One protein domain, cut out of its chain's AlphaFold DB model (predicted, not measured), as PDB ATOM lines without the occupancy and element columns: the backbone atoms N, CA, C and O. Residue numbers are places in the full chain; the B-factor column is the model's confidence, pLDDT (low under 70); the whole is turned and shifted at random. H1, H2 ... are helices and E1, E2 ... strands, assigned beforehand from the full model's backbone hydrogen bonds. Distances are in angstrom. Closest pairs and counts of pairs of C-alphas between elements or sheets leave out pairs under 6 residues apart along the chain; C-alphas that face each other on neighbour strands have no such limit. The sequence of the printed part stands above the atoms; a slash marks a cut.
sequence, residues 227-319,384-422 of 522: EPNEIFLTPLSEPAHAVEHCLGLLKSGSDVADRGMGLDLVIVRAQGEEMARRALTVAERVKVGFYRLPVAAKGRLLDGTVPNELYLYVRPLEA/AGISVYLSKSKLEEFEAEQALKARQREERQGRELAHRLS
ATOM      1  N   GLU A 227      34.792 -26.252 -34.982       76.62
ATOM      2  CA  GLU A 227      35.293 -25.123 -35.775       76.62
ATOM      3  C   GLU A 227      36.825 -25.225 -35.974       76.62
ATOM      4  O   GLU A 227      37.490 -25.964 -35.245       76.62
ATOM      5  N   PRO A 228      37.442 -24.490 -36.923       78.62
ATOM      6  CA  PRO A 228      38.894 -24.554 -37.166       78.62
ATOM      7  C   PRO A 228      39.776 -24.143 -35.971       78.62
ATOM      8  O   PRO A 228      40.966 -24.444 -35.946       78.62
ATOM      9  N   ASN A 229      39.194 -23.443 -34.997       88.31
ATOM     10  CA  ASN A 229      39.771 -23.032 -33.714       88.31
ATOM     11  C   ASN A 229      39.580 -24.068 -32.587       88.31
ATOM     12  O   ASN A 229      40.026 -23.815 -31.466       88.31
ATOM     13  N   GLU A 230      38.915 -25.200 -32.834       89.69
ATOM     14  CA  GLU A 230      38.585 -26.187 -31.800       89.69
ATOM     15  C   GLU A 230      39.396 -27.481 -31.906       89.69
ATOM     16  O   GLU A 230      39.501 -28.109 -32.960       89.69
ATOM     17  N   ILE A 231      39.915 -27.926 -30.762       89.62
ATOM     18  CA  ILE A 231      40.655 -29.178 -30.597       89.62
ATOM     19  C   ILE A 231      39.913 -30.015 -29.556       89.62
ATOM     20  O   ILE A 231      39.702 -29.565 -28.433       89.62
ATOM     21  N   PHE A 232      39.519 -31.237 -29.913       89.75
ATOM     22  CA  PHE A 232      38.866 -32.169 -28.993       89.75
ATOM     23  C   PHE A 232      39.868 -33.223 -28.514       89.75
ATOM     24  O   PHE A 232      40.393 -33.982 -29.328       89.75
ATOM     25  N   LEU A 233      40.134 -33.280 -27.207       89.06
ATOM     26  CA  LEU A 233      41.047 -34.266 -26.631       89.06
ATOM     27  C   LEU A 233      40.351 -35.612 -26.410       89.06
ATOM     28  O   LEU A 233      39.396 -35.734 -25.642       89.06
ATOM     29  N   THR A 234      40.897 -36.630 -27.064       82.19
ATOM     30  CA  THR A 234      40.613 -38.053 -26.849       82.19
ATOM     31  C   THR A 234      41.670 -38.681 -25.924       82.19
ATOM     32  O   THR A 234      42.747 -38.104 -25.756       82.19
ATOM     33  N   PRO A 235      41.448 -39.898 -25.384       77.62
ATOM     34  CA  PRO A 235      42.472 -40.627 -24.624       77.62
ATOM     35  C   PRO A 235      43.788 -40.861 -25.384       77.62
ATOM     36  O   PRO A 235      44.835 -40.993 -24.755       77.62
ATOM     37  N   LEU A 236      43.739 -40.845 -26.722       63.16
ATOM     38  CA  LEU A 236      44.888 -40.999 -27.625       63.16
ATOM     39  C   LEU A 236      45.581 -39.673 -27.975       63.16
ATOM     40  O   LEU A 236      46.587 -39.657 -28.680       63.16
ATOM     41  N   SER A 237      45.015 -38.539 -27.560       78.44
ATOM     42  CA  SER A 237      45.564 -37.224 -27.885       78.44
ATOM     43  C   SER A 237      46.810 -36.970 -27.045       78.44
ATOM     44  O   SER A 237      46.714 -36.577 -25.879       78.44
ATOM     45  N   GLU A 238      47.985 -37.205 -27.630       82.88
ATOM     46  CA  GLU A 238      49.247 -36.979 -26.937       82.88
ATOM     47  C   GLU A 238      49.376 -35.498 -26.527       82.88
ATOM     48  O   GLU A 238      49.266 -34.607 -27.380       82.88
ATOM     49  N   PRO A 239      49.653 -35.191 -25.243       87.56
ATOM     50  CA  PRO A 239      49.754 -33.812 -24.781       87.56
ATOM     51  C   PRO A 239      50.825 -32.976 -25.495       87.56
ATOM     52  O   PRO A 239      50.688 -31.758 -25.527       87.56
ATOM     53  N   ALA A 240      51.880 -33.581 -26.056       85.00
ATOM     54  CA  ALA A 240      52.887 -32.852 -26.833       85.00
ATOM     55  C   ALA A 240      52.307 -32.334 -28.160       85.00
ATOM     56  O   ALA A 240      52.274 -31.123 -28.378       85.00
ATOM     57  N   HIS A 241      51.756 -33.229 -28.985       87.69
ATOM     58  CA  HIS A 241      51.109 -32.883 -30.253       87.69
ATOM     59  C   HIS A 241      49.918 -31.925 -30.070       87.69
ATOM     60  O   HIS A 241      49.746 -30.991 -30.852       87.69
ATOM     61  N   ALA A 242      49.125 -32.088 -29.004       91.88
ATOM     62  CA  ALA A 242      48.042 -31.155 -28.684       91.88
ATOM     63  C   ALA A 242      48.556 -29.736 -28.362       91.88
ATOM     64  O   ALA A 242      47.972 -28.751 -28.817       91.88
ATOM     65  N   VAL A 243      49.664 -29.622 -27.616       95.88
ATOM     66  CA  VAL A 243      50.318 -28.336 -27.316       95.88
ATOM     67  C   VAL A 243      50.905 -27.708 -28.579       95.88
ATOM     68  O   VAL A 243      50.698 -26.519 -28.815       95.88
ATOM     69  N   GLU A 244      51.602 -28.489 -29.404       91.56
ATOM     70  CA  GLU A 244      52.190 -28.017 -30.660       91.56
ATOM     71  C   GLU A 244      51.118 -27.513 -31.633       91.56
ATOM     72  O   GLU A 244      51.246 -26.407 -32.157       91.56
ATOM     73  N   HIS A 245      50.017 -28.251 -31.799       91.56
ATOM     74  CA  HIS A 245      48.901 -27.834 -32.645       91.56
ATOM     75  C   HIS A 245      48.265 -26.525 -32.147       91.56
ATOM     76  O   HIS A 245      48.117 -25.585 -32.929       91.56
ATOM     77  N   CYS A 246      47.980 -26.398 -30.844       95.38
ATOM     78  CA  CYS A 246      47.487 -25.140 -30.265       95.38
ATOM     79  C   CYS A 246      48.452 -23.965 -30.508       95.38
ATOM     80  O   CYS A 246      48.016 -22.851 -30.802       95.38
ATOM     81  N   LEU A 247      49.766 -24.195 -30.397       94.38
ATOM     82  CA  LEU A 247      50.776 -23.173 -30.672       94.38
ATOM     83  C   LEU A 247      50.835 -22.817 -32.163       94.38
ATOM     84  O   LEU A 247      50.933 -21.636 -32.477       94.38
ATOM     85  N   GLY A 248      50.715 -23.784 -33.074       91.88
ATOM     86  CA  GLY A 248      50.611 -23.543 -34.518       91.88
ATOM     87  C   GLY A 248      49.365 -22.740 -34.912       91.88
ATOM     88  O   GLY A 248      49.433 -21.901 -35.811       91.88
ATOM     89  N   LEU A 249      48.249 -22.925 -34.199       93.50
ATOM     90  CA  LEU A 249      47.045 -22.108 -34.370       93.50
ATOM     91  C   LEU A 249      47.242 -20.663 -33.871       93.50
ATOM     92  O   LEU A 249      46.857 -19.725 -34.567       93.50
ATOM     93  N   LEU A 250      47.857 -20.475 -32.695       93.69
ATOM     94  CA  LEU A 250      48.066 -19.157 -32.072       93.69
ATOM     95  C   LEU A 250      49.204 -18.338 -32.713       93.69
ATOM     96  O   LEU A 250      49.086 -17.110 -32.802       93.69
ATOM     97  N   LYS A 251      50.302 -18.984 -33.135       92.12
ATOM     98  CA  LYS A 251      51.445 -18.351 -33.824       92.12
ATOM     99  C   LYS A 251      50.962 -17.599 -35.062       92.12
ATOM    100  O   LYS A 251      50.194 -18.153 -35.835       92.12
ATOM    101  N   SER A 252      51.499 -16.414 -35.332       87.25
ATOM    102  CA  SER A 252      51.377 -15.745 -36.636       87.25
ATOM    103  C   SER A 252      52.688 -15.876 -37.408       87.25
ATOM    104  O   SER A 252      53.684 -15.259 -37.031       87.25
ATOM    105  N   GLY A 253      52.698 -16.656 -38.492       75.06
ATOM    106  CA  GLY A 253      53.875 -16.804 -39.352       75.06
ATOM    107  C   GLY A 253      53.776 -15.982 -40.638       75.06
ATOM    108  O   GLY A 253      52.882 -16.203 -41.454       75.06
ATOM    109  N   SER A 254      54.713 -15.051 -40.845       61.53
ATOM    110  CA  SER A 254      54.915 -14.391 -42.146       61.53
ATOM    111  C   SER A 254      55.780 -15.216 -43.101       61.53
ATOM    112  O   SER A 254      55.666 -15.057 -44.314       61.53
ATOM    113  N   ASP A 255      56.655 -16.061 -42.553       64.50
ATOM    114  CA  ASP A 255      57.570 -16.911 -43.312       64.50
ATOM    115  C   ASP A 255      56.878 -18.212 -43.756       64.50
ATOM    116  O   ASP A 255      55.939 -18.692 -43.118       64.50
ATOM    117  N   VAL A 256      57.337 -18.783 -44.867       60.06
ATOM    118  CA  VAL A 256      56.706 -19.923 -45.545       60.06
ATOM    119  C   VAL A 256      56.909 -21.232 -44.769       60.06
ATOM    120  O   VAL A 256      56.070 -22.124 -44.863       60.06
ATOM    121  N   ALA A 257      57.987 -21.339 -43.983       57.56
ATOM    122  CA  ALA A 257      58.372 -22.566 -43.278       57.56
ATOM    123  C   ALA A 257      57.790 -22.727 -41.854       57.56
ATOM    124  O   ALA A 257      57.647 -23.857 -41.399       57.56
ATOM    125  N   ASP A 258      57.429 -21.640 -41.155       66.25
ATOM    126  CA  ASP A 258      56.825 -21.671 -39.802       66.25
ATOM    127  C   ASP A 258      55.492 -20.899 -39.786       66.25
ATOM    128  O   ASP A 258      55.265 -19.963 -39.010       66.25
ATOM    129  N   ARG A 259      54.619 -21.238 -40.742       73.06
ATOM    130  CA  ARG A 259      53.408 -20.471 -41.051       73.06
ATOM    131  C   ARG A 259      52.235 -20.788 -40.118       73.06
ATOM    132  O   ARG A 259      51.266 -21.429 -40.519       73.06
ATOM    133  N   GLY A 260      52.311 -20.304 -38.881       81.19
ATOM    134  CA  GLY A 260      51.187 -20.360 -37.941       81.19
ATOM    135  C   GLY A 260      49.953 -19.567 -38.411       81.19
ATOM    136  O   GLY A 260      50.086 -18.549 -39.098       81.19
ATOM    137  N   MET A 261      48.760 -20.032 -38.019       83.88
ATOM    138  CA  MET A 261      47.448 -19.540 -38.490       83.88
ATOM    139  C   MET A 261      47.041 -18.169 -37.926       83.88
ATOM    140  O   MET A 261      46.146 -17.518 -38.463       83.88
ATOM    141  N   GLY A 262      47.683 -17.722 -36.851       88.94
ATOM    142  CA  GLY A 262      47.516 -16.403 -36.249       88.94
ATOM    143  C   GLY A 262      46.246 -16.197 -35.427       88.94
ATOM    144  O   GLY A 262      45.996 -15.060 -35.037       88.94
ATOM    145  N   LEU A 263      45.477 -17.248 -35.134       90.75
ATOM    146  CA  LEU A 263      44.164 -17.156 -34.486       90.75
ATOM    147  C   LEU A 263      44.238 -16.471 -33.114       90.75
ATOM    148  O   LEU A 263      45.181 -16.689 -32.354       90.75
ATOM    149  N   ASP A 264      43.230 -15.660 -32.789       89.88
ATOM    150  CA  ASP A 264      43.154 -14.951 -31.504       89.88
ATOM    151  C   ASP A 264      42.571 -15.795 -30.366       89.88
ATOM    152  O   ASP A 264      42.818 -15.496 -29.198       89.88
ATOM    153  N   LEU A 265      41.842 -16.861 -30.710       92.62
ATOM    154  CA  LEU A 265      41.193 -17.792 -29.793       92.62
ATOM    155  C   LEU A 265      41.398 -19.239 -30.267       92.62
ATOM    156  O   LEU A 265      41.204 -19.541 -31.446       92.62
ATOM    157  N   VAL A 266      41.725 -20.134 -29.334       95.00
ATOM    158  CA  VAL A 266      41.715 -21.598 -29.503       95.00
ATOM    159  C   VAL A 266      40.901 -22.221 -28.365       95.00
ATOM    160  O   VAL A 266      40.980 -21.760 -27.225       95.00
ATOM    161  N   ILE A 267      40.114 -23.257 -28.658       95.50
ATOM    162  CA  ILE A 267      39.235 -23.932 -27.691       95.50
ATOM    163  C   ILE A 267      39.634 -25.406 -27.586       95.50
ATOM    164  O   ILE A 267      39.500 -26.166 -28.542       95.50
ATOM    165  N   VAL A 268      40.092 -25.829 -26.408       95.94
ATOM    166  CA  VAL A 268      40.412 -27.228 -26.099       95.94
ATOM    167  C   VAL A 268      39.221 -27.854 -25.373       95.94
ATOM    168  O   VAL A 268      38.983 -27.578 -24.196       95.94
ATOM    169  N   ARG A 269      38.448 -28.681 -26.079       93.44
ATOM    170  CA  ARG A 269      37.311 -29.439 -25.538       93.44
ATOM    171  C   ARG A 269      37.777 -30.794 -25.006       93.44
ATOM    172  O   ARG A 269      38.608 -31.452 -25.626       93.44
ATOM    173  N   ALA A 270      37.206 -31.238 -23.892       92.12
ATOM    174  CA  ALA A 270      37.465 -32.549 -23.305       92.12
ATOM    175  C   ALA A 270      36.214 -33.112 -22.620       92.12
ATOM    176  O   ALA A 270      35.440 -32.363 -22.023       92.12
ATOM    177  N   GLN A 271      36.029 -34.432 -22.676       87.12
ATOM    178  CA  GLN A 271      34.879 -35.125 -22.089       87.12
ATOM    179  C   GLN A 271      35.333 -36.159 -21.051       87.12
ATOM    180  O   GLN A 271      36.255 -36.932 -21.299       87.12
ATOM    181  N   GLY A 272      34.670 -36.176 -19.894       83.31
ATOM    182  CA  GLY A 272      35.070 -36.976 -18.737       83.31
ATOM    183  C   GLY A 272      36.237 -36.380 -17.938       83.31
ATOM    184  O   GLY A 272      37.034 -35.576 -18.426       83.31
ATOM    185  N   GLU A 273      36.340 -36.798 -16.675       84.94
ATOM    186  CA  GLU A 273      37.222 -36.174 -15.684       84.94
ATOM    187  C   GLU A 273      38.718 -36.307 -16.017       84.94
ATOM    188  O   GLU A 273      39.483 -35.361 -15.831       84.94
ATOM    189  N   GLU A 274      39.152 -37.453 -16.546       86.00
ATOM    190  CA  GLU A 274      40.561 -37.667 -16.889       86.00
ATOM    191  C   GLU A 274      41.006 -36.757 -18.045       86.00
ATOM    192  O   GLU A 274      42.029 -36.077 -17.947       86.00
ATOM    193  N   MET A 275      40.197 -36.662 -19.107       90.44
ATOM    194  CA  MET A 275      40.481 -35.771 -20.236       90.44
ATOM    195  C   MET A 275      40.391 -34.300 -19.823       90.44
ATOM    196  O   MET A 275      41.176 -33.491 -20.310       90.44
ATOM    197  N   ALA A 276      39.500 -33.945 -18.891       91.62
ATOM    198  CA  ALA A 276      39.448 -32.603 -18.316       91.62
ATOM    199  C   ALA A 276      40.766 -32.236 -17.603       91.62
ATOM    200  O   ALA A 276      41.298 -31.148 -17.823       91.62
ATOM    201  N   ARG A 277      41.358 -33.159 -16.828       91.94
ATOM    202  CA  ARG A 277      42.695 -32.962 -16.233       91.94
ATOM    203  C   ARG A 277      43.777 -32.820 -17.315       91.94
ATOM    204  O   ARG A 277      44.564 -31.877 -17.251       91.94
ATOM    205  N   ARG A 278      43.779 -33.685 -18.345       92.94
ATOM    206  CA  ARG A 278      44.720 -33.585 -19.483       92.94
ATOM    207  C   ARG A 278      44.593 -32.247 -20.231       92.94
ATOM    208  O   ARG A 278      45.614 -31.660 -20.585       92.94
ATOM    209  N   ALA A 279      43.377 -31.732 -20.425       95.69
ATOM    210  CA  ALA A 279      43.118 -30.456 -21.098       95.69
ATOM    211  C   ALA A 279      43.715 -29.257 -20.356       95.69
ATOM    212  O   ALA A 279      44.290 -28.374 -20.991       95.69
ATOM    213  N   LEU A 280      43.644 -29.247 -19.021       96.06
ATOM    214  CA  LEU A 280      44.295 -28.221 -18.202       96.06
ATOM    215  C   LEU A 280      45.824 -28.292 -18.347       96.06
ATOM    216  O   LEU A 280      46.452 -27.275 -18.629       96.06
ATOM    217  N   THR A 281      46.418 -29.490 -18.279       95.88
ATOM    218  CA  THR A 281      47.866 -29.683 -18.492       95.88
ATOM    219  C   THR A 281      48.326 -29.257 -19.894       95.88
ATOM    220  O   THR A 281      49.402 -28.674 -20.039       95.88
ATOM    221  N   VAL A 282      47.524 -29.512 -20.934       96.94
ATOM    222  CA  VAL A 282      47.769 -29.001 -22.294       96.94
ATOM    223  C   VAL A 282      47.703 -27.473 -22.300       96.94
ATOM    224  O   VAL A 282      48.653 -26.829 -22.737       96.94
ATOM    225  N   ALA A 283      46.642 -26.874 -21.759       97.44
ATOM    226  CA  ALA A 283      46.442 -25.426 -21.752       97.44
ATOM    227  C   ALA A 283      47.545 -24.656 -20.995       97.44
ATOM    228  O   ALA A 283      48.019 -23.624 -21.476       97.44
ATOM    229  N   GLU A 284      48.022 -25.180 -19.862       96.50
ATOM    230  CA  GLU A 284      49.178 -24.642 -19.133       96.50
ATOM    231  C   GLU A 284      50.459 -24.689 -19.977       96.50
ATOM    232  O   GLU A 284      51.167 -23.684 -20.100       96.50
ATOM    233  N   ARG A 285      50.742 -25.832 -20.616       97.19
ATOM    234  CA  ARG A 285      51.904 -25.995 -21.505       97.19
ATOM    235  C   ARG A 285      51.823 -25.084 -22.733       97.19
ATOM    236  O   ARG A 285      52.848 -24.518 -23.113       97.19
ATOM    237  N   VAL A 286      50.634 -24.869 -23.305       97.75
ATOM    238  CA  VAL A 286      50.418 -23.884 -24.381       97.75
ATOM    239  C   VAL A 286      50.675 -22.466 -23.883       97.75
ATOM    240  O   VAL A 286      51.395 -21.730 -24.551       97.75
ATOM    241  N   LYS A 287      50.180 -22.075 -22.699       96.94
ATOM    242  CA  LYS A 287      50.454 -20.743 -22.132       96.94
ATOM    243  C   LYS A 287      51.958 -20.518 -21.917       96.94
ATOM    244  O   LYS A 287      52.481 -19.481 -22.325       96.94
ATOM    245  N   VAL A 288      52.686 -21.503 -21.381       97.00
ATOM    246  CA  VAL A 288      54.158 -21.446 -21.244       97.00
ATOM    247  C   VAL A 288      54.862 -21.378 -22.606       97.00
ATOM    248  O   VAL A 288      55.779 -20.573 -22.779       97.00
ATOM    249  N   GLY A 289      54.435 -22.184 -23.583       96.12
ATOM    250  CA  GLY A 289      54.968 -22.162 -24.947       96.12
ATOM    251  C   GLY A 289      54.741 -20.819 -25.644       96.12
ATOM    252  O   GLY A 289      55.669 -20.270 -26.233       96.12
ATOM    253  N   PHE A 290      53.547 -20.241 -25.495       96.31
ATOM    254  CA  PHE A 290      53.173 -18.951 -26.069       96.31
ATOM    255  C   PHE A 290      54.051 -17.818 -25.533       96.31
ATOM    256  O   PHE A 290      54.562 -17.020 -26.316       96.31
ATOM    257  N   TYR A 291      54.308 -17.763 -24.219       96.19
ATOM    258  CA  TYR A 291      55.207 -16.744 -23.660       96.19
ATOM    259  C   TYR A 291      56.619 -16.809 -24.254       96.19
ATOM    260  O   TYR A 291      57.198 -15.749 -24.507       96.19
ATOM    261  N   ARG A 292      57.126 -18.019 -24.531       95.94
ATOM    262  CA  ARG A 292      58.444 -18.274 -25.140       95.94
ATOM    263  C   ARG A 292      58.521 -17.940 -26.636       95.94
ATOM    264  O   ARG A 292      59.626 -17.913 -27.171       95.94
ATOM    265  N   LEU A 293      57.400 -17.684 -27.318       92.75
ATOM    266  CA  LEU A 293      57.416 -17.291 -28.733       92.75
ATOM    267  C   LEU A 293      58.118 -15.930 -28.929       92.75
ATOM    268  O   LEU A 293      57.885 -15.007 -28.135       92.75
ATOM    269  N   PRO A 294      58.899 -15.753 -30.015       92.25
ATOM    270  CA  PRO A 294      59.377 -14.443 -30.449       92.25
ATOM    271  C   PRO A 294      58.228 -13.441 -30.600       92.25
ATOM    272  O   PRO A 294      57.131 -13.800 -31.025       92.25
ATOM    273  N   VAL A 295      58.491 -12.163 -30.314       90.38
ATOM    274  CA  VAL A 295      57.488 -11.078 -30.366       90.38
ATOM    275  C   VAL A 295      56.762 -11.032 -31.718       90.38
ATOM    276  O   VAL A 295      55.542 -10.914 -31.748       90.38
ATOM    277  N   ALA A 296      57.482 -11.215 -32.830       89.31
ATOM    278  CA  ALA A 296      56.889 -11.269 -34.169       89.31
ATOM    279  C   ALA A 296      55.943 -12.471 -34.374       89.31
ATOM    280  O   ALA A 296      54.898 -12.330 -35.001       89.31
ATOM    281  N   ALA A 297      56.275 -13.633 -33.800       90.69
ATOM    282  CA  ALA A 297      55.505 -14.869 -33.943       90.69
ATOM    283  C   ALA A 297      54.219 -14.895 -33.095       90.69
ATOM    284  O   ALA A 297      53.382 -15.771 -33.290       90.69
ATOM    285  N   LYS A 298      54.026 -13.943 -32.170       92.25
ATOM    286  CA  LYS A 298      52.773 -13.778 -31.406       92.25
ATOM    287  C   LYS A 298      51.660 -13.091 -32.213       92.25
ATOM    288  O   LYS A 298      50.493 -13.166 -31.830       92.25
ATOM    289  N   GLY A 299      52.019 -12.452 -33.329       87.88
ATOM    290  CA  GLY A 299      51.105 -11.676 -34.161       87.88
ATOM    291  C   GLY A 299      50.804 -10.287 -33.606       87.88
ATOM    292  O   GLY A 299      51.540  -9.749 -32.776       87.88
ATOM    293  N   ARG A 300      49.704  -9.703 -34.086       86.94
ATOM    294  CA  ARG A 300      49.133  -8.453 -33.579       86.94
ATOM    295  C   ARG A 300      47.634  -8.624 -33.373       86.94
ATOM    296  O   ARG A 300      46.993  -9.296 -34.175       86.94
ATOM    297  N   LEU A 301      47.110  -7.994 -32.328       84.88
ATOM    298  CA  LEU A 301      45.675  -7.829 -32.097       84.88
ATOM    299  C   LEU A 301      45.086  -6.804 -33.087       84.88
ATOM    300  O   LEU A 301      45.825  -6.114 -33.796       84.88
ATOM    301  N   LEU A 302      43.754  -6.672 -33.132       78.62
ATOM    302  CA  LEU A 302      43.071  -5.736 -34.041       78.62
ATOM    303  C   LEU A 302      43.394  -4.252 -33.776       78.62
ATOM    304  O   LEU A 302      43.270  -3.435 -34.686       78.62
ATOM    305  N   ASP A 303      43.851  -3.904 -32.571       79.44
ATOM    306  CA  ASP A 303      44.366  -2.570 -32.225       79.44
ATOM    307  C   ASP A 303      45.821  -2.331 -32.695       79.44
ATOM    308  O   ASP A 303      46.389  -1.258 -32.487       79.44
ATOM    309  N   GLY A 304      46.440  -3.330 -33.333       82.75
ATOM    310  CA  GLY A 304      47.822  -3.311 -33.802       82.75
ATOM    311  C   GLY A 304      48.871  -3.616 -32.727       82.75
ATOM    312  O   GLY A 304      50.058  -3.715 -33.065       82.75
ATOM    313  N   THR A 305      48.484  -3.790 -31.460       88.12
ATOM    314  CA  THR A 305      49.402  -4.149 -30.368       88.12
ATOM    315  C   THR A 305      49.841  -5.611 -30.466       88.12
ATOM    316  O   THR A 305      49.210  -6.427 -31.137       88.12
ATOM    317  N   VAL A 306      50.953  -5.959 -29.815       89.88
ATOM    318  CA  VAL A 306      51.373  -7.363 -29.669       89.88
ATOM    319  C   VAL A 306      50.767  -7.911 -28.371       89.88
ATOM    320  O   VAL A 306      50.913  -7.263 -27.331       89.88
ATOM    321  N   PRO A 307      50.117  -9.088 -28.383       90.44
ATOM    322  CA  PRO A 307      49.520  -9.674 -27.186       90.44
ATOM    323  C   PRO A 307      50.596 -10.059 -26.159       90.44
ATOM    324  O   PRO A 307      51.434 -10.935 -26.391       90.44
ATOM    325  N   ASN A 308      50.556  -9.398 -25.002       88.56
ATOM    326  CA  ASN A 308      51.517  -9.603 -23.914       88.56
ATOM    327  C   ASN A 308      51.158 -10.781 -22.990       88.56
ATOM    328  O   ASN A 308      52.038 -11.303 -22.311       88.56
ATOM    329  N   GLU A 309      49.898 -11.223 -22.974       93.50
ATOM    330  CA  GLU A 309      49.404 -12.365 -22.196       93.50
ATOM    331  C   GLU A 309      48.529 -13.278 -23.072       93.50
ATOM    332  O   GLU A 309      47.867 -12.814 -23.995       93.50
ATOM    333  N   LEU A 310      48.531 -14.580 -22.764       96.12
ATOM    334  CA  LEU A 310      47.501 -15.522 -23.194       96.12
ATOM    335  C   LEU A 310      46.555 -15.785 -22.014       96.12
ATOM    336  O   LEU A 310      46.959 -16.362 -21.000       96.12
ATOM    337  N   TYR A 311      45.305 -15.359 -22.123       95.31
ATOM    338  CA  TYR A 311      44.271 -15.594 -21.121       95.31
ATOM    339  C   TYR A 311      43.736 -17.028 -21.233       95.31
ATOM    340  O   TYR A 311      43.620 -17.572 -22.332       95.31
ATOM    341  N   LEU A 312      43.417 -17.638 -20.089       95.50
ATOM    342  CA  LEU A 312      42.912 -19.009 -19.985       95.50
ATOM    343  C   LEU A 312      41.599 -18.983 -19.201       95.50
ATOM    344  O   LEU A 312      41.576 -18.541 -18.052       95.50
ATOM    345  N   TYR A 313      40.523 -19.473 -19.813       94.69
ATOM    346  CA  TYR A 313      39.208 -19.602 -19.180       94.69
ATOM    347  C   TYR A 313      38.729 -21.047 -19.268       94.69
ATOM    348  O   TYR A 313      38.914 -21.699 -20.292       94.69
ATOM    349  N   VAL A 314      38.079 -21.545 -18.219       94.19
ATOM    350  CA  VAL A 314      37.484 -22.887 -18.197       94.19
ATOM    351  C   VAL A 314      35.981 -22.734 -18.035       94.19
ATOM    352  O   VAL A 314      35.525 -22.119 -17.071       94.19
ATOM    353  N   ARG A 315      35.209 -23.296 -18.966       92.19
ATOM    354  CA  ARG A 315      33.755 -23.465 -18.825       92.19
ATOM    355  C   ARG A 315      33.443 -24.963 -18.737       92.19
ATOM    356  O   ARG A 315      34.139 -25.749 -19.390       92.19
ATOM    357  N   PRO A 316      32.420 -25.390 -17.977       89.44
ATOM    358  CA  PRO A 316      31.838 -26.713 -18.162       89.44
ATOM    359  C   PRO A 316      31.438 -26.892 -19.630       89.44
ATOM    360  O   PRO A 316      31.013 -25.932 -20.277       89.44
ATOM    361  N   LEU A 317      31.566 -28.104 -20.161       80.94
ATOM    362  CA  LEU A 317      30.982 -28.425 -21.458       80.94
ATOM    363  C   LEU A 317      29.462 -28.451 -21.267       80.94
ATOM    364  O   LEU A 317      28.946 -29.357 -20.612       80.94
ATOM    365  N   GLU A 318      28.761 -27.444 -21.787       66.81
ATOM    366  CA  GLU A 318      27.300 -27.408 -21.723       66.81
ATOM    367  C   GLU A 318      26.741 -28.659 -22.405       66.81
ATOM    368  O   GLU A 318      26.952 -28.891 -23.598       66.81
ATOM    369  N   ALA A 319      26.044 -29.491 -21.627       49.47
ATOM    370  CA  ALA A 319      25.266 -30.579 -22.191       49.47
ATOM    371  C   ALA A 319      24.228 -29.968 -23.147       49.47
ATOM    372  O   ALA A 319      23.613 -28.959 -22.783       49.47
ATOM    373  N   ALA A 384      31.695 -33.791 -16.366       68.94
ATOM    374  CA  ALA A 384      31.133 -34.495 -17.520       68.94
ATOM    375  C   ALA A 384      31.815 -34.071 -18.835       68.94
ATOM    376  O   ALA A 384      32.041 -34.894 -19.722       68.94
ATOM    377  N   GLY A 385      32.234 -32.809 -18.912       83.38
ATOM    378  CA  GLY A 385      33.250 -32.308 -19.829       83.38
ATOM    379  C   GLY A 385      33.627 -30.867 -19.489       83.38
ATOM    380  O   GLY A 385      32.943 -30.215 -18.694       83.38
ATOM    381  N   ILE A 386      34.693 -30.360 -20.103       93.69
ATOM    382  CA  ILE A 386      35.089 -28.946 -20.047       93.69
ATOM    383  C   ILE A 386      35.481 -28.425 -21.432       93.69
ATOM    384  O   ILE A 386      35.927 -29.182 -22.295       93.69
ATOM    385  N   SER A 387      35.375 -27.111 -21.599       94.12
ATOM    386  CA  SER A 387      35.981 -26.355 -22.695       94.12
ATOM    387  C   SER A 387      36.963 -25.344 -22.104       94.12
ATOM    388  O   SER A 387      36.573 -24.494 -21.297       94.12
ATOM    389  N   VAL A 388      38.235 -25.438 -22.495       96.12
ATOM    390  CA  VAL A 388      39.302 -24.516 -22.086       96.12
ATOM    391  C   VAL A 388      39.597 -23.551 -23.231       96.12
ATOM    392  O   VAL A 388      40.025 -23.961 -24.304       96.12
ATOM    393  N   TYR A 389      39.359 -22.265 -23.002       96.19
ATOM    394  CA  TYR A 389      39.512 -21.188 -23.974       96.19
ATOM    395  C   TYR A 389      40.867 -20.513 -23.759       96.19
ATOM    396  O   TYR A 389      41.151 -20.039 -22.656       96.19
ATOM    397  N   LEU A 390      41.683 -20.461 -24.808       96.81
ATOM    398  CA  LEU A 390      43.012 -19.852 -24.842       96.81
ATOM    399  C   LEU A 390      42.973 -18.643 -25.777       96.81
ATOM    400  O   LEU A 390      42.851 -18.813 -26.989       96.81
ATOM    401  N   SER A 391      43.041 -17.436 -25.215       95.06
ATOM    402  CA  SER A 391      42.721 -16.186 -25.918       95.06
ATOM    403  C   SER A 391      43.827 -15.137 -25.793       95.06
ATOM    404  O   SER A 391      44.392 -14.958 -24.714       95.06
ATOM    405  N   LYS A 392      44.129 -14.412 -26.876       94.31
ATOM    406  CA  LYS A 392      45.114 -13.309 -26.897       94.31
ATOM    407  C   LYS A 392      44.578 -12.003 -26.286       94.31
ATOM    408  O   LYS A 392      45.352 -11.184 -25.796       94.31
ATOM    409  N   SER A 393      43.260 -11.813 -26.301       90.19
ATOM    410  CA  SER A 393      42.518 -10.736 -25.621       90.19
ATOM    411  C   SER A 393      41.638 -11.316 -24.503       90.19
ATOM    412  O   SER A 393      41.496 -12.541 -24.406       90.19
ATOM    413  N   LYS A 394      41.047 -10.488 -23.627       89.69
ATOM    414  CA  LYS A 394      40.139 -11.027 -22.595       89.69
ATOM    415  C   LYS A 394      38.878 -11.574 -23.261       89.69
ATOM    416  O   LYS A 394      38.347 -10.954 -24.179       89.69
ATOM    417  N   LEU A 395      38.365 -12.702 -22.775       81.88
ATOM    418  CA  LEU A 395      37.213 -13.362 -23.400       81.88
ATOM    419  C   LEU A 395      35.951 -12.482 -23.377       81.88
ATOM    420  O   LEU A 395      35.230 -12.453 -24.362       81.88
ATOM    421  N   GLU A 396      35.743 -11.688 -22.322       81.25
ATOM    422  CA  GLU A 396      34.651 -10.703 -22.242       81.25
ATOM    423  C   GLU A 396      34.760  -9.614 -23.329       81.25
ATOM    424  O   GLU A 396      33.757  -9.215 -23.917       81.25
ATOM    425  N   GLU A 397      35.982  -9.162 -23.632       77.12
ATOM    426  CA  GLU A 397      36.263  -8.166 -24.674       77.12
ATOM    427  C   GLU A 397      36.042  -8.779 -26.069       77.12
ATOM    428  O   GLU A 397      35.380  -8.176 -26.910       77.12
ATOM    429  N   PHE A 398      36.508 -10.015 -26.281       74.81
ATOM    430  CA  PHE A 398      36.323 -10.775 -27.521       74.81
ATOM    431  C   PHE A 398      34.849 -11.123 -27.798       74.81
ATOM    432  O   PHE A 398      34.372 -10.954 -28.921       74.81
ATOM    433  N   GLU A 399      34.099 -11.577 -26.790       77.38
ATOM    434  CA  GLU A 399      32.671 -11.901 -26.913       77.38
ATOM    435  C   GLU A 399      31.834 -10.638 -27.179       77.38
ATOM    436  O   GLU A 399      30.948 -10.658 -28.039       77.38
ATOM    437  N   ALA A 400      32.160  -9.510 -26.533       76.69
ATOM    438  CA  ALA A 400      31.542  -8.218 -26.828       76.69
ATOM    439  C   ALA A 400      31.867  -7.719 -28.251       76.69
ATOM    440  O   ALA A 400      30.980  -7.214 -28.947       76.69
ATOM    441  N   GLU A 401      33.107  -7.890 -28.719       76.12
ATOM    442  CA  GLU A 401      33.516  -7.503 -30.074       76.12
ATOM    443  C   GLU A 401      32.833  -8.366 -31.150       76.12
ATOM    444  O   GLU A 401      32.353  -7.838 -32.157       76.12
ATOM    445  N   GLN A 402      32.714  -9.678 -30.931       75.38
ATOM    446  CA  GLN A 402      31.977 -10.574 -31.827       75.38
ATOM    447  C   GLN A 402      30.478 -10.250 -31.851       75.38
ATOM    448  O   GLN A 402      29.884 -10.197 -32.929       75.38
ATOM    449  N   ALA A 403      29.867  -9.939 -30.702       77.62
ATOM    450  CA  ALA A 403      28.480  -9.476 -30.644       77.62
ATOM    451  C   ALA A 403      28.277  -8.144 -31.399       77.62
ATOM    452  O   ALA A 403      27.267  -7.965 -32.087       77.62
ATOM    453  N   LEU A 404      29.247  -7.225 -31.335       81.88
ATOM    454  CA  LEU A 404      29.229  -5.976 -32.100       81.88
ATOM    455  C   LEU A 404      29.367  -6.230 -33.612       81.88
ATOM    456  O   LEU A 404      28.591  -5.681 -34.397       81.88
ATOM    457  N   LYS A 405      30.301  -7.095 -34.026       81.12
ATOM    458  CA  LYS A 405      30.486  -7.524 -35.427       81.12
ATOM    459  C   LYS A 405      29.237  -8.213 -35.988       81.12
ATOM    460  O   LYS A 405      28.845  -7.927 -37.120       81.12
ATOM    461  N   ALA A 406      28.579  -9.061 -35.195       77.94
ATOM    462  CA  ALA A 406      27.318  -9.704 -35.560       77.94
ATOM    463  C   ALA A 406      26.210  -8.667 -35.813       77.94
ATOM    464  O   ALA A 406      25.624  -8.664 -36.897       77.94
ATOM    465  N   ARG A 407      26.004  -7.718 -34.888       89.38
ATOM    466  CA  ARG A 407      25.028  -6.622 -35.054       89.38
ATOM    467  C   ARG A 407      25.316  -5.746 -36.273       89.38
ATOM    468  O   ARG A 407      24.395  -5.409 -37.008       89.38
ATOM    469  N   GLN A 408      26.579  -5.410 -36.546       89.88
ATOM    470  CA  GLN A 408      26.943  -4.647 -37.751       89.88
ATOM    471  C   GLN A 408      26.658  -5.419 -39.050       89.88
ATOM    472  O   GLN A 408      26.312  -4.815 -40.068       89.88
ATOM    473  N   ARG A 409      26.800  -6.752 -39.040       87.88
ATOM    474  CA  ARG A 409      26.460  -7.612 -40.183       87.88
ATOM    475  C   ARG A 409      24.946  -7.686 -40.394       87.88
ATOM    476  O   ARG A 409      24.499  -7.519 -41.526       87.88
ATOM    477  N   GLU A 410      24.192  -7.873 -39.316       90.38
ATOM    478  CA  GLU A 410      22.726  -7.867 -39.305       90.38
ATOM    479  C   GLU A 410      22.168  -6.523 -39.801       90.38
ATOM    480  O   GLU A 410      21.336  -6.497 -40.705       90.38
ATOM    481  N   GLU A 411      22.695  -5.394 -39.314       93.88
ATOM    482  CA  GLU A 411      22.273  -4.061 -39.756       93.88
ATOM    483  C   GLU A 411      22.564  -3.828 -41.250       93.88
ATOM    484  O   GLU A 411      21.722  -3.291 -41.973       93.88
ATOM    485  N   ARG A 412      23.727  -4.270 -41.751       92.62
ATOM    486  CA  ARG A 412      24.042  -4.211 -43.191       92.62
ATOM    487  C   ARG A 412      23.070  -5.051 -44.018       92.62
ATOM    488  O   ARG A 412      22.586  -4.561 -45.035       92.62
ATOM    489  N   GLN A 413      22.752  -6.267 -43.576       91.94
ATOM    490  CA  GLN A 413      21.780  -7.137 -44.246       91.94
ATOM    491  C   GLN A 413      20.367  -6.532 -44.224       91.94
ATOM    492  O   GLN A 413      19.688  -6.542 -45.249       91.94
ATOM    493  N   GLY A 414      19.952  -5.923 -43.109       96.25
ATOM    494  CA  GLY A 414      18.691  -5.187 -43.001       96.25
ATOM    495  C   GLY A 414      18.621  -3.983 -43.947       96.25
ATOM    496  O   GLY A 414      17.630  -3.818 -44.660       96.25
ATOM    497  N   ARG A 415      19.692  -3.178 -44.027       95.00
ATOM    498  CA  ARG A 415      19.806  -2.050 -44.972       95.00
ATOM    499  C   ARG A 415      19.772  -2.516 -46.434       95.00
ATOM    500  O   ARG A 415      19.089  -1.897 -47.246       95.00
ATOM    501  N   GLU A 416      20.463  -3.605 -46.777       93.69
ATOM    502  CA  GLU A 416      20.461  -4.173 -48.135       93.69
ATOM    503  C   GLU A 416      19.081  -4.730 -48.526       93.69
ATOM    504  O   GLU A 416      18.600  -4.486 -49.637       93.69
ATOM    505  N   LEU A 417      18.405  -5.420 -47.602       93.12
ATOM    506  CA  LEU A 417      17.053  -5.942 -47.806       93.12
ATOM    507  C   LEU A 417      16.020  -4.812 -47.952       93.12
ATOM    508  O   LEU A 417      15.204  -4.849 -48.872       93.12
ATOM    509  N   ALA A 418      16.101  -3.767 -47.123       93.38
ATOM    510  CA  ALA A 418      15.270  -2.568 -47.249       93.38
ATOM    511  C   ALA A 418      15.497  -1.846 -48.590       93.38
ATOM    512  O   ALA A 418      14.536  -1.458 -49.255       93.38
ATOM    513  N   HIS A 419      16.752  -1.731 -49.038       94.38
ATOM    514  CA  HIS A 419      17.081  -1.159 -50.343       94.38
ATOM    515  C   HIS A 419      16.484  -1.990 -51.495       94.38
ATOM    516  O   HIS A 419      15.832  -1.423 -52.375       94.38
ATOM    517  N   ARG A 420      16.599  -3.328 -51.459       92.62
ATOM    518  CA  ARG A 420      15.940  -4.224 -52.434       92.62
ATOM    519  C   ARG A 420      14.418  -4.043 -52.471       92.62
ATOM    520  O   ARG A 420      13.855  -3.922 -53.557       92.62
ATOM    521  N   LEU A 421      13.764  -3.971 -51.311       92.44
ATOM    522  CA  LEU A 421      12.321  -3.719 -51.215       92.44
ATOM    523  C   LEU A 421      11.946  -2.336 -51.777       92.44
ATOM    524  O   LEU A 421      10.963  -2.229 -52.507       92.44
ATOM    525  N   SER A 422      12.754  -1.298 -51.531       91.06
ATOM    526  CA  SER A 422      12.514   0.036 -52.105       91.06
ATOM    527  C   SER A 422      12.626   0.067 -53.637       91.06
ATOM    528  O   SER A 422      11.865   0.783 -54.284       91.06
TER     529      SER A 422
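This is residues 227 to 319 and 384 to 422 of the 522 residues of an uncharacterized protein of Jaminaea rosea (UniProt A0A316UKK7). A twisted sheet of four strands with two helices, H1 and H2, covering one face makes the body, and the long helix H4 leaves it as an arm whose residues 399 to 422 stick out. The printed part has 132 residues, of mixed class, with four named helices and four named strands in the order E1 H1 E2 H2 H3 E3 E4 H4. The mixed sheet runs E1 E2 E4 E3. The whole is loose, with a radius of gyration of the C-alphas of 17.5 A; it spans 58 by 40 by 25 A, while the body without the arm spans 39 by 31 by 23 A.

Begin at the edge strand E1, residues 230 to 233, parallel to E2, residues 265 to 271; N 231 and O 267 are 2.9 A apart, within hydrogen-bond range. E4, residues 385 to 391, is antiparallel to E2, with N 268 and O 388 at 2.8 A. The other edge strand, E3, residues 311 to 316, is antiparallel to E4, with N 313 and O 389 at 3.0 A. H1, residues 239 to 250, runs along the strands at a height over the sheet of 9.4 A; it lies over E2, where 8 of its C-alphas fall, and only just not over E1, where 2 fall. On the same face H2, residues 273 to 292, lies over E2 and E4 at a height of 8.9 A: two layers, helices on one face of a sheet. H1 and H2 touch at a steep tilt of 51 degrees, the same way; their closest C-alphas, those of Val 243 and Val 286, are 5.3 A apart. E1, H1, E2 form a strand-helix-strand unit, two parallel neighbour strands with a helix between along the chain, and its crossover is right-handed. E2, H2 and H3, residues 295 to 298, and E3 form a split unit, with E4 between its strands, also right-handed. H3 is not on the sheet. H4, residues 395 to 422, only grazes the sheet with residues 395 to 398 and is apart from H1, H2 and H3. In H1, H2 and H4 every O i to N i+4 pair is within hydrogen-bond range; H3 is too short for one.

Find C-alpha 230 at (38.585, -26.187, -31.800), where E1 begins. H1 is 16.5 A long, E2 20.0 A, H2 29.3 A, E3 16.9 A and E4 19.7 A. H4 runs 40.2 A to C-alpha 422 at (12.514, 0.036, -52.105).

The C-alphas of Glu 274 and Ser 422, the farthest apart, are 58.7 A apart. Residues 320 to 383 are not printed, and C-alphas 319 and 384 stand 8.5 A apart across this cut. The links H1 to E2 and H3 to E3 are long. The model's pLDDT is under 70 at residues 236, 254 to 258, 318 to 319 and 384.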